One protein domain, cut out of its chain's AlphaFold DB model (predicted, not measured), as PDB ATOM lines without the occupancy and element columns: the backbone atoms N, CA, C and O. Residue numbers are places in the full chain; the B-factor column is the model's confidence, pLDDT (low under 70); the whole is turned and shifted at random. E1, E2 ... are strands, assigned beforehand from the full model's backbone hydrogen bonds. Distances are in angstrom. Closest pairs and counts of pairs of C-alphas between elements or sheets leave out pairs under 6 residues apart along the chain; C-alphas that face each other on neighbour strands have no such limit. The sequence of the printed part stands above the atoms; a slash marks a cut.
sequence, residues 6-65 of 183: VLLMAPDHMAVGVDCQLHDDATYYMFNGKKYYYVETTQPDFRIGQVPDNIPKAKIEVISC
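AT A GLANCE: This is residues 6 to 65 of the 183 residues of an uncharacterized protein of bacterium P201 (UniProt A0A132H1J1). A single small antiparallel sheet of five strands is curled like part of a barrel, and its two edge strands, E3 and E5, come near each other without being neighbours. E2, the longest strand by residues, is the hinge between the two leaves, and a long loop, residues 40 to 60, swings from E4 round to E5. The printed part has 60 residues with no named helix and five named strands, E1 to E5 along the chain, standing in the sheet in the order E3, E4, E2, E1, E5. The class is all strand, though under half of the residues, 26, are in named elements. The whole is compact and rounded, with a radius of gyration of the C-alphas of 10.4 A and spans of 27 by 22 by 19 A.

HOW THE PARTS SIT: E2, residues 13 to 19, is an inner strand with E1, residues 6 to 10, and E4, residues 34 to 39, as its neighbours. E1 and E2 form a hairpin, antiparallel at 150 degrees, with N 8 and O 15 within hydrogen-bond range at 2.9 A. E4 and E2 are antiparallel at 134 degrees, with N 39 and O 16 at 2.8 A. E3, residues 28 to 31, forms a hairpin with E4, antiparallel at 136 degrees, with N 29 and O 36 at 2.9 A. At the other edge, E5, residues 61 to 64, is antiparallel to E1 at 155 degrees, with N 9 and O 61 at 2.8 A. The sheet is a folded sheet, one sheet bent back on itself into two leaves: E3 and E4 face E1 and E5. The closest C-alphas of E3 and E5 are those of Phe 31 and Val 62, 7.0 A apart. E1 and E3 are only just apart, closest at 8.4 A, and E4 and E5 are apart.

IN THESE COORDINATES: E2 is 19.9 A from first to last C-alpha and begins with C-alpha 13 at (160.702, 163.832, 196.306). E4 is 15.4 A long and E1 12.9 A, the latter beginning with C-alpha 6 at (157.244, 175.344, 188.902). E5 is 9.8 A long, ending with C-alpha 64 at (152.358, 174.964, 187.832), and E3 is 9.6 A.

THE WHOLE: The two C-alphas farthest apart, those of Gly 33 and Pro 44, are 29.1 A from each other. The printed part has no cut. The links E1 to E2 and E3 to E4 are tight, E2 to E3 is short, and E4 to E5 is long, with 21 residues. The sheet is strongly twisted, its C-alphas lying up to 5.4 A off their best plane. The mean pLDDT of the printed part is 88.5, and residue 24 is under 70.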
ATOM      1  N   VAL A   6     158.191 176.460 188.821       91.75
ATOM      2  CA  VAL A   6     157.244 175.344 188.902       91.75
ATOM      3  C   VAL A   6     157.674 174.399 190.016       91.75
ATOM      4  O   VAL A   6     158.844 174.387 190.409       91.75
ATOM      5  N   LEU A   7     156.760 173.571 190.515       92.38
ATOM      6  CA  LEU A   7     157.140 172.429 191.346       92.38
ATOM      7  C   LEU A   7     157.439 171.232 190.444       92.38
ATOM      8  O   LEU A   7     156.747 170.985 189.457       92.38
ATOM      9  N   LEU A   8     158.481 170.486 190.794       93.81
ATOM     10  CA  LEU A   8     158.881 169.249 190.133       93.81
ATOM     11  C   LEU A   8     158.636 168.100 191.108       93.81
ATOM     12  O   LEU A   8     159.398 167.905 192.053       93.81
ATOM     13  N   MET A   9     157.551 167.362 190.904       91.38
ATOM     14  CA  MET A   9     157.139 166.279 191.786       91.38
ATOM     15  C   MET A   9     157.656 164.940 191.258       91.38
ATOM     16  O   MET A   9     157.282 164.500 190.175       91.38
ATOM     17  N   ALA A  10     158.521 164.287 192.029       89.88
ATOM     18  CA  ALA A  10     158.879 162.882 191.871       89.88
ATOM     19  C   ALA A  10     158.030 162.024 192.832       89.88
ATOM     20  O   ALA A  10     157.487 162.560 193.797       89.88
ATOM     21  N   PRO A  11     157.967 160.689 192.652       87.19
ATOM     22  CA  PRO A  11     157.190 159.811 193.533       87.19
ATOM     23  C   PRO A  11     157.482 159.971 195.035       87.19
ATOM     24  O   PRO A  11     156.552 159.928 195.831       87.19
ATOM     25  N   ASP A  12     158.747 160.201 195.405       86.00
ATOM     26  CA  ASP A  12     159.201 160.307 196.802       86.00
ATOM     27  C   ASP A  12     160.014 161.592 197.068       86.00
ATOM     28  O   ASP A  12     160.799 161.660 198.016       86.00
ATOM     29  N   HIS A  13     159.900 162.609 196.205       89.06
ATOM     30  CA  HIS A  13     160.702 163.832 196.306       89.06
ATOM     31  C   HIS A  13     160.027 165.027 195.624       89.06
ATOM     32  O   HIS A  13     159.299 164.860 194.650       89.06
ATOM     33  N   MET A  14     160.305 166.242 196.097       91.56
ATOM     34  CA  MET A  14     159.835 167.475 195.470       91.56
ATOM     35  C   MET A  14     160.999 168.436 195.280       91.56
ATOM     36  O   MET A  14     161.677 168.791 196.238       91.56
ATOM     37  N   ALA A  15     161.177 168.900 194.055       93.62
ATOM     38  CA  ALA A  15     162.157 169.908 193.687       93.62
ATOM     39  C   ALA A  15     161.459 171.167 193.155       93.62
ATOM     40  O   ALA A  15     160.244 171.183 192.936       93.62
ATOM     41  N   VAL A  16     162.229 172.229 192.928       94.25
ATOM     42  CA  VAL A  16     161.746 173.437 192.245       94.25
ATOM     43  C   VAL A  16     162.348 173.474 190.847       94.25
ATOM     44  O   VAL A  16     163.529 173.199 190.663       94.25
ATOM     45  N   GLY A  17     161.547 173.805 189.844       93.94
ATOM     46  CA  GLY A  17     162.026 174.134 188.510       93.94
ATOM     47  C   GLY A  17     162.060 175.647 188.355       93.94
ATOM     48  O   GLY A  17     161.042 176.284 188.594       93.94
ATOM     49  N   VAL A  18     163.186 176.230 187.949       92.38
ATOM     50  CA  VAL A  18     163.306 177.686 187.744       92.38
ATOM     51  C   VAL A  18     163.538 178.025 186.275       92.38
ATOM     52  O   VAL A  18     164.358 177.387 185.611       92.38
ATOM     53  N   ASP A  19     162.825 179.029 185.768       91.25
ATOM     54  CA  ASP A  19     163.060 179.606 184.440       91.25
ATOM     55  C   ASP A  19     164.319 180.482 184.503       91.25
ATOM     56  O   ASP A  19     164.298 181.642 184.926       91.25
ATOM     57  N   CYS A  20     165.457 179.892 184.156       85.00
ATOM     58  CA  CYS A  20     166.737 180.580 184.069       85.00
ATOM     59  C   CYS A  20     167.493 180.129 182.818       85.00
ATOM     60  O   CYS A  20     167.167 179.113 182.217       85.00
ATOM     61  N   GLN A  21     168.502 180.885 182.388       83.62
ATOM     62  CA  GLN A  21     169.361 180.460 181.283       83.62
ATOM     63  C   GLN A  21     170.604 179.774 181.840       83.62
ATOM     64  O   GLN A  21     171.452 180.420 182.455       83.62
ATOM     65  N   LEU A  22     170.710 178.466 181.614       83.56
ATOM     66  CA  LEU A  22     171.887 177.664 181.943       83.56
ATOM     67  C   LEU A  22     172.415 176.938 180.708       83.56
ATOM     68  O   LEU A  22     171.732 176.825 179.690       83.56
ATOM     69  N   HIS A  23     173.649 176.449 180.824       78.06
ATOM     70  CA  HIS A  23     174.306 175.641 179.801       78.06
ATOM     71  C   HIS A  23     173.496 174.383 179.448       78.06
ATOM     72  O   HIS A  23     172.722 173.881 180.265       78.06
ATOM     73  N   ASP A  24     173.701 173.862 178.239       69.69
ATOM     74  CA  ASP A  24     172.893 172.772 177.673       69.69
ATOM     75  C   ASP A  24     172.995 171.440 178.439       69.69
ATOM     76  O   ASP A  24     172.084 170.618 178.351       69.69
ATOM     77  N   ASP A  25     174.047 171.256 179.244       82.94
ATOM     78  CA  ASP A  25     174.271 170.044 180.045       82.94
ATOM     79  C   ASP A  25     173.457 170.010 181.356       82.94
ATOM     80  O   ASP A  25     173.450 169.006 182.073       82.94
ATOM     81  N   ALA A  26     172.778 171.106 181.705       90.44
ATOM     82  CA  ALA A  26     171.945 171.188 182.898       90.44
ATOM     83  C   ALA A  26     170.595 170.476 182.685       90.44
ATOM     84  O   ALA A  26     169.948 170.627 181.650       90.44
ATOM     85  N   THR A  27     170.130 169.717 183.683       92.31
ATOM     86  CA  THR A  27     168.833 169.027 183.606       92.31
ATOM     87  C   THR A  27     167.688 170.029 183.758       92.31
ATOM     88  O   THR A  27     167.624 170.770 184.742       92.31
ATOM     89  N   TYR A  28     166.757 170.010 182.806       93.31
ATOM     90  CA  TYR A  28     165.556 170.841 182.801       93.31
ATOM     91  C   TYR A  28     164.319 170.033 182.413       93.31
ATOM     92  O   TYR A  28     164.415 168.969 181.800       93.31
ATOM     93  N   TYR A  29     163.156 170.591 182.732       92.62
ATOM     94  CA  TYR A  29     161.851 170.070 182.349       92.62
ATOM     95  C   TYR A  29     161.101 171.137 181.557       92.62
ATOM     96  O   TYR A  29     161.142 172.323 181.889       92.62
ATOM     97  N   MET A  30     160.457 170.722 180.467       91.75
ATOM     98  CA  MET A  30     159.684 171.628 179.624       91.75
ATOM     99  C   MET A  30     158.290 171.827 180.208       91.75
ATOM    100  O   MET A  30     157.586 170.854 180.466       91.75
ATOM    101  N   PHE A  31     157.868 173.081 180.342       91.06
ATOM    102  CA  PHE A  31     156.503 173.434 180.726       91.06
ATOM    103  C   PHE A  31     156.115 174.753 180.054       91.06
ATOM    104  O   PHE A  31     156.925 175.672 179.991       91.06
ATOM    105  N   ASN A  32     154.923 174.829 179.454       88.25
ATOM    106  CA  ASN A  32     154.449 176.007 178.707       88.25
ATOM    107  C   ASN A  32     155.476 176.613 177.718       88.25
ATOM    108  O   ASN A  32     155.568 177.828 177.557       88.25
ATOM    109  N   GLY A  33     156.268 175.764 177.051       88.81
ATOM    110  CA  GLY A  33     157.278 176.190 176.071       88.81
ATOM    111  C   GLY A  33     158.578 176.753 176.661       88.81
ATOM    112  O   GLY A  33     159.450 177.162 175.898       88.81
ATOM    113  N   LYS A  34     158.741 176.739 177.987       90.69
ATOM    114  CA  LYS A  34     159.941 177.191 178.704       90.69
ATOM    115  C   LYS A  34     160.720 176.019 179.304       90.69
ATOM    116  O   LYS A  34     160.144 174.965 179.581       90.69
ATOM    117  N   LYS A  35     162.026 176.222 179.517       92.56
ATOM    118  CA  LYS A  35     162.911 175.287 180.228       92.56
ATOM    119  C   LYS A  35     162.961 175.666 181.707       92.56
ATOM    120  O   LYS A  35     163.491 176.719 182.042       92.56
ATOM    121  N   TYR A  36     162.471 174.789 182.578       93.44
ATOM    122  CA  TYR A  36     162.598 174.944 184.026       93.44
ATOM    123  C   TYR A  36     163.705 174.026 184.540       93.44
ATOM    124  O   TYR A  36     163.575 172.800 184.516       93.44
ATOM    125  N   TYR A  37     164.819 174.616 184.965       93.94
ATOM    126  CA  TYR A  37     165.997 173.879 185.411       93.94
ATOM    127  C   TYR A  37     165.817 173.379 186.841       93.94
ATOM    128  O   TYR A  37     165.318 174.108 187.697       93.94
ATOM    129  N   TYR A  38     166.225 172.133 187.087       93.75
ATOM    130  CA  TYR A  38     166.044 171.472 188.378       93.75
ATOM    131  C   TYR A  38     166.837 172.167 189.488       93.75
ATOM    132  O   TYR A  38     168.040 172.391 189.355       93.75
ATOM    133  N   VAL A  39     166.179 172.456 190.603       93.69
ATOM    134  CA  VAL A  39     166.783 172.950 191.839       93.69
ATOM    135  C   VAL A  39     166.428 171.975 192.948       93.69
ATOM    136  O   VAL A  39     165.261 171.827 193.314       93.69
ATOM    137  N   GLU A  40     167.459 171.321 193.473       93.25
ATOM    138  CA  GLU A  40     167.353 170.449 194.635       93.25
ATOM    139  C   GLU A  40     166.926 171.259 195.867       93.25
ATOM    140  O   GLU A  40     167.452 172.342 196.126       93.25
ATOM    141  N   THR A  41     165.961 170.740 196.626       89.06
ATOM    142  CA  THR A  41     165.368 171.437 197.782       89.06
ATOM    143  C   THR A  41     165.760 170.812 199.115       89.06
ATOM    144  O   THR A  41     165.607 171.451 200.155       89.06
ATOM    145  N   THR A  42     166.220 169.557 199.103       87.81
ATOM    146  CA  THR A  42     166.403 168.752 200.312       87.81
ATOM    147  C   THR A  42     167.876 168.490 200.595       87.81
ATOM    148  O   THR A  42     168.301 168.567 201.748       87.81
ATOM    149  N   GLN A  43     168.667 168.179 199.566       85.81
ATOM    150  CA  GLN A  43     170.090 167.876 199.720       85.81
ATOM    151  C   GLN A  43     170.971 169.093 199.379       85.81
ATOM    152  O   GLN A  43     170.752 169.743 198.357       85.81
ATOM    153  N   PRO A  44     171.979 169.425 200.208       84.69
ATOM    154  CA  PRO A  44     172.940 170.474 199.876       84.69
ATOM    155  C   PRO A  44     173.880 170.033 198.741       84.69
ATOM    156  O   PRO A  44     173.876 168.881 198.319       84.69
ATOM    157  N   ASP A  45     174.717 170.961 198.274       89.69
ATOM    158  CA  ASP A  45     175.817 170.724 197.322       89.69
ATOM    159  C   ASP A  45     175.426 170.352 195.879       89.69
ATOM    160  O   ASP A  45     176.297 170.061 195.057       89.69
ATOM    161  N   PHE A  46     174.147 170.471 195.515       90.06
ATOM    162  CA  PHE A  46     173.692 170.379 194.125       90.06
ATOM    163  C   PHE A  46     173.615 171.762 193.475       90.06
ATOM    164  O   PHE A  46     172.972 172.687 193.974       90.06
ATOM    165  N   ARG A  47     174.272 171.918 192.323       90.69
ATOM    166  CA  ARG A  47     174.115 173.111 191.478       90.69
ATOM    167  C   ARG A  47     172.775 173.059 190.746       90.69
ATOM    168  O   ARG A  47     172.242 171.983 190.491       90.69
ATOM    169  N   ILE A  48     172.274 174.217 190.319       90.44
ATOM    170  CA  ILE A  48     171.084 174.278 189.460       90.44
ATOM    171  C   ILE A  48     171.328 173.435 188.197       90.44
ATOM    172  O   ILE A  48     172.367 173.556 187.545       90.44
ATOM    173  N   GLY A  49     170.377 172.561 187.880       90.88
ATOM    174  CA  GLY A  49     170.450 171.588 186.795       90.88
ATOM    175  C   GLY A  49     171.096 170.251 187.165       90.88
ATOM    176  O   GLY A  49     171.095 169.340 186.332       90.88
ATOM    177  N   GLN A  50     171.632 170.099 188.379       92.81
ATOM    178  CA  GLN A  50     172.121 168.817 188.882       92.81
ATOM    179  C   GLN A  50     171.011 168.099 189.640       92.81
ATOM    180  O   GLN A  50     170.423 168.645 190.567       92.81
ATOM    181  N   VAL A  51     170.744 166.864 189.229       90.00
ATOM    182  CA  VAL A  51     169.735 165.997 189.836       90.00
ATOM    183  C   VAL A  51     170.467 164.879 190.570       90.00
ATOM    184  O   VAL A  51     171.307 164.237 189.932       90.00
ATOM    185  N   PRO A  52     170.166 164.623 191.853       89.88
ATOM    186  CA  PRO A  52     170.717 163.483 192.574       89.88
ATOM    187  C   PRO A  52     170.418 162.151 191.872       89.88
ATOM    188  O   PRO A  52     169.329 161.951 191.329       89.88
ATOM    189  N   ASP A  53     171.364 161.209 191.910       88.62
ATOM    190  CA  ASP A  53     171.257 159.929 191.187       88.62
ATOM    191  C   ASP A  53     170.062 159.067 191.633       88.62
ATOM    192  O   ASP A  53     169.561 158.239 190.872       88.62
ATOM    193  N   ASN A  54     169.579 159.264 192.863       85.75
ATOM    194  CA  ASN A  54     168.424 158.560 193.418       85.75
ATOM    195  C   ASN A  54     167.071 159.110 192.931       85.75
ATOM    196  O   ASN A  54     166.042 158.508 193.238       85.75
ATOM    197  N   ILE A  55     167.045 160.222 192.188       82.88
ATOM    198  CA  ILE A  55     165.808 160.813 191.670       82.88
ATOM    199  C   ILE A  55     165.509 160.268 190.262       82.88
ATOM    200  O   ILE A  55     166.268 160.502 189.314       82.88
ATOM    201  N   PRO A  56     164.376 159.567 190.061       80.50
ATOM    202  CA  PRO A  56     164.020 159.014 188.762       80.50
ATOM    203  C   PRO A  56     163.524 160.112 187.806       80.50
ATOM    204  O   PRO A  56     162.337 160.428 187.767       80.50
ATOM    205  N   LYS A  57     164.427 160.643 186.968       77.25
ATOM    206  CA  LYS A  57     164.149 161.722 185.990       77.25
ATOM    207  C   LYS A  57     162.921 161.475 185.097       77.25
ATOM    208  O   LYS A  57     162.216 162.411 184.747       77.25
ATOM    209  N   ALA A  58     162.639 160.218 184.744       75.06
ATOM    210  CA  ALA A  58     161.518 159.844 183.874       75.06
ATOM    211  C   ALA A  58     160.128 159.944 184.538       75.06
ATOM    212  O   ALA A  58     159.123 159.719 183.867       75.06
ATOM    213  N   LYS A  59     160.058 160.228 185.846       82.56
ATOM    214  CA  LYS A  59     158.810 160.277 186.627       82.56
ATOM    215  C   LYS A  59     158.549 161.643 187.264       82.56
ATOM    216  O   LYS A  59     157.818 161.712 188.245       82.56
ATOM    217  N   ILE A  60     159.172 162.699 186.748       89.25
ATOM    218  CA  ILE A  60     158.912 164.053 187.231       89.25
ATOM    219  C   ILE A  60     157.636 164.589 186.589       89.25
ATOM    220  O   ILE A  60     157.546 164.712 185.368       89.25
ATOM    221  N   GLU A  61     156.670 164.929 187.432       91.88
ATOM    222  CA  GLU A  61     155.499 165.715 187.073       91.88
ATOM    223  C   GLU A  61     155.794 167.197 187.317       91.88
ATOM    224  O   GLU A  61     156.309 167.577 188.371       91.88
ATOM    225  N   VAL A  62     155.487 168.040 186.329       92.44
ATOM    226  CA  VAL A  62     155.640 169.490 186.459       92.44
ATOM    227  C   VAL A  62     154.305 170.088 186.872       92.44
ATOM    228  O   VAL A  62     153.340 170.036 186.112       92.44
ATOM    229  N   ILE A  63     154.264 170.668 188.067       87.50
ATOM    230  CA  ILE A  63     153.078 171.313 188.621       87.50
ATOM    231  C   ILE A  63     153.284 172.821 188.531       87.50
ATOM    232  O   ILE A  63     154.246 173.368 189.079       87.50
ATOM    233  N   SER A  64     152.372 173.505 187.841       85.38
ATOM    234  CA  SER A  64     152.358 174.964 187.832       85.38
ATOM    235  C   SER A  64     152.075 175.475 189.237       85.38
ATOM    236  O   SER A  64     151.083 175.096 189.859       85.38
ATOM    237  N   CYS A  65     152.922 176.378 189.719       75.69
ATOM    238  CA  CYS A  65     152.534 177.267 190.798       75.69
ATOM    239  C   CYS A  65     151.587 178.294 190.189       75.69
ATOM    240  O   CYS A  65     152.045 179.317 189.685       75.69
TER     241      CYS A  65